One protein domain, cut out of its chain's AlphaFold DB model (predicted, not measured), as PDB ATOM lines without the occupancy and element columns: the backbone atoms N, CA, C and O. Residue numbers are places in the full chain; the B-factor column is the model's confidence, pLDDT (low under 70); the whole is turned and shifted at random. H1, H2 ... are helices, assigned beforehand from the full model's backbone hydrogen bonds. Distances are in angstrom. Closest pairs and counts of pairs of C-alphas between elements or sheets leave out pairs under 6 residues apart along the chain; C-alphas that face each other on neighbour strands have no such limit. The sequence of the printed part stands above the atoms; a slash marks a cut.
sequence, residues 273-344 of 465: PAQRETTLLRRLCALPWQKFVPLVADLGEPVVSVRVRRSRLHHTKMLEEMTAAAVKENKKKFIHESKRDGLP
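What this domain is: This is residues 273 to 344 of the 465 residues of an uncharacterized protein of Neospora caninum (strain Liverpool) (UniProt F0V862). One long helix, H3, makes the long axis, and two short helices, H1 and then H2, pack on one stretch of it after another. A long loop, residues 293 to 315, folds back from H2 to the first residue of H3, and the far end of H3 sticks out with residues 336 to 343. The printed part has 72 residues with three named helices, in the order H1, H2, H3, and no named strand; the class is all helix. It is only just loose, close to compact, with a radius of gyration of the C-alphas of 13.9 A and spans of 47 by 22 by 16 A.

Where its parts are: H1 is residues 277 to 284, 10.3 A from first to last C-alpha, and begins at C-alpha 277 at (25.621, 52.444, 84.243). H2 is residues 289 to 292, 5.4 A long. H3 is residues 316 to 340, 36.4 A long, from C-alpha 316 at (24.223, 59.313, 74.542) to C-alpha 340 at (22.323, 71.002, 108.913).

How they stand to each other: H1 touches H3, with residues 322 to 326 of H3 alone; the closest C-alphas, of Leu 284 and Ala 326, are 5.9 A apart. They run the same way at a steep tilt of 47 degrees. H2 touches H3, with residues 327 to 334 of H3 alone; the closest C-alphas are those of Trp 289 and Asn 330, at 6.9 A. H1 and H2 are apart. In H1 and H3 every O i to N i+4 pair is within hydrogen-bond range; H2 is too short for such a pair, and its one O i to N i+3 pair is within range.

The domain as a whole: The outline is a rod, and the two C-alphas farthest apart, of Arg 310 and Gly 342, are 47.2 A apart. The printed part has no cut. The link from H1 to H2 is tight, with 4 residues, and that from H2 to H3 is long, with 23. The mean pLDDT of the printed part is 88.9; residue 297 and residues 341 to 344 are under 70.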
ATOM      1  N   PRO A 273      37.358  54.598  84.415       94.56
ATOM      2  CA  PRO A 273      36.703  53.606  83.575       94.56
ATOM      3  C   PRO A 273      35.299  53.293  84.112       94.56
ATOM      4  O   PRO A 273      35.125  52.991  85.294       94.56
ATOM      5  N   ALA A 274      34.295  53.307  83.235       95.31
ATOM      6  CA  ALA A 274      32.942  52.861  83.550       95.31
ATOM      7  C   ALA A 274      32.373  52.027  82.393       95.31
ATOM      8  O   ALA A 274      32.142  52.538  81.302       95.31
ATOM      9  N   GLN A 275      32.160  50.730  82.634       95.00
ATOM     10  CA  GLN A 275      31.585  49.797  81.650       95.00
ATOM     11  C   GLN A 275      30.102  49.468  81.898       95.00
ATOM     12  O   GLN A 275      29.496  48.783  81.083       95.00
ATOM     13  N   ARG A 276      29.543  49.901  83.035       96.81
ATOM     14  CA  ARG A 276      28.163  49.646  83.488       96.81
ATOM     15  C   ARG A 276      27.564  50.947  84.018       96.81
ATOM     16  O   ARG A 276      28.286  51.678  84.706       96.81
ATOM     17  N   GLU A 277      26.275  51.205  83.785       96.50
ATOM     18  CA  GLU A 277      25.621  52.444  84.243       96.50
ATOM     19  C   GLU A 277      25.785  52.690  85.747       96.50
ATOM     20  O   GLU A 277      26.163  53.782  86.157       96.50
ATOM     21  N   THR A 278      25.590  51.669  86.584       95.94
ATOM     22  CA  THR A 278      25.717  51.792  88.049       95.94
ATOM     23  C   THR A 278      27.113  52.231  88.498       95.94
ATOM     24  O   THR A 278      27.259  52.947  89.487       95.94
ATOM     25  N   THR A 279      28.157  51.852  87.754       96.75
ATOM     26  CA  THR A 279      29.532  52.306  88.013       96.75
ATOM     27  C   THR A 279      29.754  53.733  87.525       96.75
ATOM     28  O   THR A 279      30.416  54.500  88.224       96.75
ATOM     29  N   LEU A 280      29.179  54.099  86.375       96.69
ATOM     30  CA  LEU A 280      29.212  55.466  85.863       96.69
ATOM     31  C   LEU A 280      28.504  56.430  86.822       96.69
ATOM     32  O   LEU A 280      29.133  57.380  87.271       96.69
ATOM     33  N   LEU A 281      27.246  56.159  87.187       96.25
ATOM     34  CA  LEU A 281      26.455  57.009  88.081       96.25
ATOM     35  C   LEU A 281      27.162  57.200  89.426       96.25
ATOM     36  O   LEU A 281      27.407  58.332  89.823       96.25
ATOM     37  N   ARG A 282      27.612  56.114  90.072       96.69
ATOM     38  CA  ARG A 282      28.360  56.192  91.339       96.69
ATOM     39  C   ARG A 282      29.627  57.049  91.235       96.69
ATOM     40  O   ARG A 282      29.962  57.743  92.188       96.69
ATOM     41  N   ARG A 283      30.350  56.999  90.109       97.06
ATOM     42  CA  ARG A 283      31.554  57.820  89.893       97.06
ATOM     43  C   ARG A 283      31.217  59.274  89.557       97.06
ATOM     44  O   ARG A 283      31.902  60.153  90.061       97.06
ATOM     45  N   LEU A 284      30.155  59.534  88.791       96.38
ATOM     46  CA  LEU A 284      29.646  60.886  88.533       96.38
ATOM     47  C   LEU A 284      29.159  61.554  89.823       96.38
ATOM     48  O   LEU A 284      29.517  62.698  90.076       96.38
ATOM     49  N   CYS A 285      28.403  60.852  90.670       95.69
ATOM     50  CA  CYS A 285      27.914  61.393  91.942       95.69
ATOM     51  C   CYS A 285      29.035  61.677  92.959       95.69
ATOM     52  O   CYS A 285      28.793  62.424  93.902       95.69
ATOM     53  N   ALA A 286      30.235  61.118  92.756       95.56
ATOM     54  CA  ALA A 286      31.433  61.324  93.574       95.56
ATOM     55  C   ALA A 286      32.420  62.369  92.999       95.56
ATOM     56  O   ALA A 286      33.537  62.494  93.498       95.56
ATOM     57  N   LEU A 287      32.050  63.095  91.937       95.25
ATOM     58  CA  LEU A 287      32.825  64.240  91.446       95.25
ATOM     59  C   LEU A 287      32.560  65.494  92.305       95.25
ATOM     60  O   LEU A 287      31.433  65.675  92.766       95.25
ATOM     61  N   PRO A 288      33.546  66.401  92.471       92.62
ATOM     62  CA  PRO A 288      33.424  67.612  93.290       92.62
ATOM     63  C   PRO A 288      32.651  68.731  92.563       92.62
ATOM     64  O   PRO A 288      33.172  69.822  92.322       92.62
ATOM     65  N   TRP A 289      31.397  68.466  92.180       92.31
ATOM     66  CA  TRP A 289      30.527  69.406  91.456       92.31
ATOM     67  C   TRP A 289      30.387  70.761  92.160       92.31
ATOM     68  O   TRP A 289      30.297  71.782  91.486       92.31
ATOM     69  N   GLN A 290      30.438  70.764  93.492       89.56
ATOM     70  CA  GLN A 290      30.382  71.921  94.389       89.56
ATOM     71  C   GLN A 290      31.408  73.004  94.015       89.56
ATOM     72  O   GLN A 290      31.111  74.190  94.122       89.56
ATOM     73  N   LYS A 291      32.604  72.611  93.541       87.88
ATOM     74  CA  LYS A 291      33.660  73.557  93.139       87.88
ATOM     75  C   LYS A 291      33.375  74.225  91.785       87.88
ATOM     76  O   LYS A 291      33.820  75.343  91.549       87.88
ATOM     77  N   PHE A 292      32.637  73.571  90.886       89.00
ATOM     78  CA  PHE A 292      32.530  73.988  89.479       89.00
ATOM     79  C   PHE A 292      31.136  74.453  89.050       89.00
ATOM     80  O   PHE A 292      31.026  75.263  88.137       89.00
ATOM     81  N   VAL A 293      30.074  73.955  89.682       88.50
ATOM     82  CA  VAL A 293      28.681  74.253  89.328       88.50
ATOM     83  C   VAL A 293      28.029  75.017  90.482       88.50
ATOM     84  O   VAL A 293      28.104  74.556  91.620       88.50
ATOM     85  N   PRO A 294      27.355  76.153  90.235       83.31
ATOM     86  CA  PRO A 294      26.641  76.883  91.279       83.31
ATOM     87  C   PRO A 294      25.393  76.102  91.722       83.31
ATOM     88  O   PRO A 294      24.316  76.227  91.143       83.31
ATOM     89  N   LEU A 295      25.512  75.298  92.784       80.25
ATOM     90  CA  LEU A 295      24.428  74.453  93.320       80.25
ATOM     91  C   LEU A 295      23.326  75.241  94.076       80.25
ATOM     92  O   LEU A 295      22.567  74.675  94.863       80.25
ATOM     93  N   VAL A 296      23.208  76.547  93.824       77.25
ATOM     94  CA  VAL A 296      22.203  77.453  94.404       77.25
ATOM     95  C   VAL A 296      20.810  77.120  93.860       77.25
ATOM     96  O   VAL A 296      20.675  76.743  92.697       77.25
ATOM     97  N   ALA A 297      19.762  77.269  94.678       67.00
ATOM     98  CA  ALA A 297      18.380  76.958  94.299       67.00
ATOM     99  C   ALA A 297      17.953  77.642  92.982       67.00
ATOM    100  O   ALA A 297      17.636  76.928  92.030       67.00
ATOM    101  N   ASP A 298      18.041  78.979  92.927       73.00
ATOM    102  CA  ASP A 298      17.598  79.857  91.830       73.00
ATOM    103  C   ASP A 298      18.232  79.590  90.457       73.00
ATOM    104  O   ASP A 298      17.628  79.937  89.440       73.00
ATOM    105  N   LEU A 299      19.442  79.020  90.389       74.44
ATOM    106  CA  LEU A 299      20.057  78.719  89.097       74.44
ATOM    107  C   LEU A 299      19.465  77.438  88.504       74.44
ATOM    108  O   LEU A 299      19.409  76.386  89.153       74.44
ATOM    109  N   GLY A 300      19.031  77.562  87.247       79.94
ATOM    110  CA  GLY A 300      18.482  76.474  86.447       79.94
ATOM    111  C   GLY A 300      19.469  75.323  86.254       79.94
ATOM    112  O   GLY A 300      20.665  75.433  86.522       79.94
ATOM    113  N   GLU A 301      18.951  74.187  85.804       81.31
ATOM    114  CA  GLU A 301      19.769  72.990  85.611       81.31
ATOM    115  C   GLU A 301      20.789  73.204  84.476       81.31
ATOM    116  O   GLU A 301      20.421  73.722  83.418       81.31
ATOM    117  N   PRO A 302      22.072  72.836  84.664       88.31
ATOM    118  CA  PRO A 302      23.092  73.065  83.650       88.31
ATOM    119  C   PRO A 302      22.845  72.185  82.422       88.31
ATOM    120  O   PRO A 302      22.541  70.998  82.543       88.31
ATOM    121  N   VAL A 303      23.034  72.757  81.230       91.19
ATOM    122  CA  VAL A 303      22.904  72.024  79.965       91.19
ATOM    123  C   VAL A 303      24.030  70.994  79.855       91.19
ATOM    124  O   VAL A 303      25.198  71.338  79.666       91.19
ATOM    125  N   VAL A 304      23.669  69.720  79.968       93.69
ATOM    126  CA  VAL A 304      24.576  68.583  79.782       93.69
ATOM    127  C   VAL A 304      24.635  68.214  78.298       93.69
ATOM    128  O   VAL A 304      23.620  68.224  77.613       93.69
ATOM    129  N   SER A 305      25.821  67.848  77.809       94.38
ATOM    130  CA  SER A 305      25.978  67.138  76.533       94.38
ATOM    131  C   SER A 305      27.069  66.075  76.657       94.38
ATOM    132  O   SER A 305      28.108  66.320  77.278       94.38
ATOM    133  N   VAL A 306      26.850  64.888  76.087       95.12
ATOM    134  CA  VAL A 306      27.789  63.758  76.162       95.12
ATOM    135  C   VAL A 306      28.254  63.352  74.767       95.12
ATOM    136  O   VAL A 306      27.471  63.138  73.848       95.12
ATOM    137  N   ARG A 307      29.572  63.181  74.615       92.12
ATOM    138  CA  ARG A 307      30.187  62.613  73.410       92.12
ATOM    139  C   ARG A 307      30.758  61.239  73.729       92.12
ATOM    140  O   ARG A 307      31.619  61.120  74.596       92.12
ATOM    141  N   VAL A 308      30.315  60.221  72.995       92.69
ATOM    142  CA  VAL A 308      30.791  58.840  73.139       92.69
ATOM    143  C   VAL A 308      31.625  58.420  71.931       92.69
ATOM    144  O   VAL A 308      31.360  58.824  70.803       92.69
ATOM    145  N   ARG A 309      32.633  57.572  72.162       90.12
ATOM    146  CA  ARG A 309      33.406  56.891  71.118       90.12
ATOM    147  C   ARG A 309      33.947  55.564  71.648       90.12
ATOM    148  O   ARG A 309      34.503  55.554  72.740       90.12
ATOM    149  N   ARG A 310      33.839  54.481  70.861       91.19
ATOM    150  CA  ARG A 310      34.440  53.154  71.152       91.19
ATOM    151  C   ARG A 310      34.187  52.665  72.599       91.19
ATOM    152  O   ARG A 310      35.079  52.124  73.245       91.19
ATOM    153  N   SER A 311      32.974  52.882  73.109       93.75
ATOM    154  CA  SER A 311      32.549  52.559  74.478       93.75
ATOM    155  C   SER A 311      31.447  51.502  74.460       93.75
ATOM    156  O   SER A 311      30.659  51.461  73.520       93.75
ATOM    157  N   ARG A 312      31.361  50.684  75.520       94.88
ATOM    158  CA  ARG A 312      30.225  49.768  75.753       94.88
ATOM    159  C   ARG A 312      28.943  50.551  76.054       94.88
ATOM    160  O   ARG A 312      27.902  50.302  75.454       94.88
ATOM    161  N   LEU A 313      29.050  51.550  76.932       95.69
ATOM    162  CA  LEU A 313      27.990  52.519  77.195       95.69
ATOM    163  C   LEU A 313      27.941  53.508  76.024       95.69
ATOM    164  O   LEU A 313      28.847  54.338  75.908       95.69
ATOM    165  N   HIS A 314      26.943  53.378  75.145       95.69
ATOM    166  CA  HIS A 314      26.888  54.088  73.858       95.69
ATOM    167  C   HIS A 314      25.630  54.943  73.626       95.69
ATOM    168  O   HIS A 314      25.680  55.863  72.811       95.69
ATOM    169  N   HIS A 315      24.545  54.722  74.372       96.44
ATOM    170  CA  HIS A 315      23.330  55.543  74.308       96.44
ATOM    171  C   HIS A 315      23.571  56.939  74.918       96.44
ATOM    172  O   HIS A 315      23.487  57.113  76.131       96.44
ATOM    173  N   THR A 316      23.877  57.945  74.093       96.69
ATOM    174  CA  THR A 316      24.223  59.313  74.542       96.69
ATOM    175  C   THR A 316      23.171  59.931  75.463       96.69
ATOM    176  O   THR A 316      23.527  60.383  76.546       96.69
ATOM    177  N   LYS A 317      21.887  59.865  75.087       96.88
ATOM    178  CA  LYS A 317      20.764  60.433  75.856       96.88
ATOM    179  C   LYS A 317      20.685  59.882  77.286       96.88
ATOM    180  O   LYS A 317      20.575  60.651  78.233       96.88
ATOM    181  N   MET A 318      20.835  58.566  77.454       96.38
ATOM    182  CA  MET A 318      20.881  57.917  78.771       96.38
ATOM    183  C   MET A 318      22.042  58.462  79.618       96.38
ATOM    184  O   MET A 318      21.892  58.708  80.811       96.38
ATOM    185  N   LEU A 319      23.207  58.688  79.007       97.31
ATOM    186  CA  LEU A 319      24.391  59.210  79.696       97.31
ATOM    187  C   LEU A 319      24.235  60.695  80.066       97.31
ATOM    188  O   LEU A 319      24.737  61.119  81.109       97.31
ATOM    189  N   GLU A 320      23.520  61.472  79.251       97.00
ATOM    190  CA  GLU A 320      23.132  62.857  79.542       97.00
ATOM    191  C   GLU A 320      22.147  62.911  80.715       97.00
ATOM    192  O   GLU A 320      22.393  63.628  81.686       97.00
ATOM    193  N   GLU A 321      21.105  62.076  80.696       96.44
ATOM    194  CA  GLU A 321      20.120  61.933  81.777       96.44
ATOM    195  C   GLU A 321      20.762  61.474  83.095       96.44
ATOM    196  O   GLU A 321      20.508  62.066  84.145       96.44
ATOM    197  N   MET A 322      21.659  60.483  83.055       96.75
ATOM    198  CA  MET A 322      22.429  60.034  84.223       96.75
ATOM    199  C   MET A 322      23.359  61.121  84.775       96.75
ATOM    200  O   MET A 322      23.512  61.244  85.990       96.75
ATOM    201  N   THR A 323      23.985  61.914  83.905       96.56
ATOM    202  CA  THR A 323      24.877  63.004  84.326       96.56
ATOM    203  C   THR A 323      24.079  64.158  84.927       96.56
ATOM    204  O   THR A 323      24.441  64.659  85.991       96.56
ATOM    205  N   ALA A 324      22.940  64.518  84.330       95.06
ATOM    206  CA  ALA A 324      22.004  65.468  84.919       95.06
ATOM    207  C   ALA A 324      21.476  64.969  86.277       95.06
ATOM    208  O   ALA A 324      21.433  65.737  87.236       95.06
ATOM    209  N   ALA A 325      21.142  63.679  86.406       95.19
ATOM    210  CA  ALA A 325      20.736  63.078  87.676       95.19
ATOM    211  C   ALA A 325      21.836  63.171  88.752       95.19
ATOM    212  O   ALA A 325      21.537  63.566  89.878       95.19
ATOM    213  N   ALA A 326      23.100  62.906  88.405       95.75
ATOM    214  CA  ALA A 326      24.234  63.028  89.327       95.75
ATOM    215  C   ALA A 326      24.461  64.469  89.827       95.75
ATOM    216  O   ALA A 326      24.763  64.683  91.006       95.75
ATOM    217  N   VAL A 327      24.264  65.466  88.953       94.12
ATOM    218  CA  VAL A 327      24.304  66.891  89.324       94.12
ATOM    219  C   VAL A 327      23.121  67.257  90.228       94.12
ATOM    220  O   VAL A 327      23.318  67.925  91.243       94.12
ATOM    221  N   LYS A 328      21.903  66.782  89.929       93.06
ATOM    222  CA  LYS A 328      20.717  66.988  90.785       93.06
ATOM    223  C   LYS A 328      20.886  66.347  92.166       93.06
ATOM    224  O   LYS A 328      20.482  66.940  93.163       93.06
ATOM    225  N   GLU A 329      21.492  65.162  92.244       93.06
ATOM    226  CA  GLU A 329      21.809  64.490  93.511       93.06
ATOM    227  C   GLU A 329      22.812  65.309  94.338       93.06
ATOM    228  O   GLU A 329      22.587  65.538  95.526       93.06
ATOM    229  N   ASN A 330      23.862  65.840  93.705       92.69
ATOM    230  CA  ASN A 330      24.824  66.721  94.371       92.69
ATOM    231  C   ASN A 330      24.201  68.057  94.811       92.69
ATOM    232  O   ASN A 330      24.443  68.483  95.938       92.69
ATOM    233  N   LYS A 331      23.325  68.671  93.998       91.25
ATOM    234  CA  LYS A 331      22.543  69.860  94.393       91.25
ATOM    235  C   LYS A 331      21.683  69.576  95.632       91.25
ATOM    236  O   LYS A 331      21.653  70.388  96.550       91.25
ATOM    237  N   LYS A 332      21.036  68.403  95.708       91.12
ATOM    238  CA  LYS A 332      20.269  67.976  96.894       91.12
ATOM    239  C   LYS A 332      21.150  67.784  98.132       91.12
ATOM    240  O   LYS A 332      20.786  68.293  99.188       91.12
ATOM    241  N   LYS A 333      22.286  67.086  98.006       90.25
ATOM    242  CA  LYS A 333      23.237  66.859  99.110       90.25
ATOM    243  C   LYS A 333      23.752  68.181  99.678       90.25
ATOM    244  O   LYS A 333      23.534  68.445 100.852       90.25
ATOM    245  N   PHE A 334      24.277  69.052  98.818       88.44
ATOM    246  CA  PHE A 334      24.794  70.368  99.202       88.44
ATOM    247  C   PHE A 334      23.743  71.252  99.901       88.44
ATOM    248  O   PHE A 334      24.044  71.906 100.897       88.44
ATOM    249  N   ILE A 335      22.487  71.246  99.430       87.62
ATOM    250  CA  ILE A 335      21.382  71.984 100.071       87.62
ATOM    251  C   ILE A 335      20.975  71.362 101.420       87.62
ATOM    252  O   ILE A 335      20.495  72.081 102.294       87.62
ATOM    253  N   HIS A 336      21.123  70.049 101.607       87.50
ATOM    254  CA  HIS A 336      20.811  69.369 102.870       87.50
ATOM    255  C   HIS A 336      21.902  69.600 103.929       87.50
ATOM    256  O   HIS A 336      21.592  69.929 105.068       87.50
ATOM    257  N   GLU A 337      23.162  69.499 103.516       85.06
ATOM    258  CA  GLU A 337      24.377  69.808 104.279       85.06
ATOM    259  C   GLU A 337      24.358  71.273 104.756       85.06
ATOM    260  O   GLU A 337      24.253  71.534 105.953       85.06
ATOM    261  N   SER A 338      24.196  72.223 103.824       81.06
ATOM    262  CA  SER A 338      24.046  73.665 104.112       81.06
ATOM    263  C   SER A 338      22.867  74.027 105.034       81.06
ATOM    264  O   SER A 338      22.800  75.157 105.518       81.06
ATOM    265  N   LYS A 339      21.904  73.115 105.240       79.69
ATOM    266  CA  LYS A 339      20.786  73.273 106.188       79.69
ATOM    267  C   LYS A 339      21.060  72.649 107.556       79.69
ATOM    268  O   LYS A 339      20.443  73.085 108.523       79.69
ATOM    269  N   ARG A 340      21.928  71.636 107.645       70.69
ATOM    270  CA  ARG A 340      22.323  71.002 108.913       70.69
ATOM    271  C   ARG A 340      23.331  71.855 109.679       70.69
ATOM    272  O   ARG A 340      23.186  71.995 110.887       70.69
ATOM    273  N   ASP A 341      24.257  72.508 108.981       61.00
ATOM    274  CA  ASP A 341      25.360  73.268 109.601       61.00
ATOM    275  C   ASP A 341      24.943  74.625 110.216       61.00
ATOM    276  O   ASP A 341      25.787  75.414 110.653       61.00
ATOM    277  N   GLY A 342      23.638  74.926 110.234       53.00
ATOM    278  CA  GLY A 342      23.021  76.124 110.820       53.00
ATOM    279  C   GLY A 342      23.236  77.420 110.029       53.00
ATOM    280  O   GLY A 342      22.315  78.225 109.913       53.00
ATOM    281  N   LEU A 343      24.424  77.606 109.453       47.00
ATOM    282  CA  LEU A 343      24.824  78.723 108.596       47.00
ATOM    283  C   LEU A 343      25.933  78.248 107.637       47.00
ATOM    284  O   LEU A 343      26.956  77.757 108.123       47.00
ATOM    285  N   PRO A 344      25.798  78.437 106.307       54.12
ATOM    286  CA  PRO A 344      26.869  78.158 105.351       54.12
ATOM    287  C   PRO A 344      28.192  78.843 105.740       54.12
ATOM    288  O   PRO A 344      28.148  79.976 106.230       54.12
TER     289      PRO A 344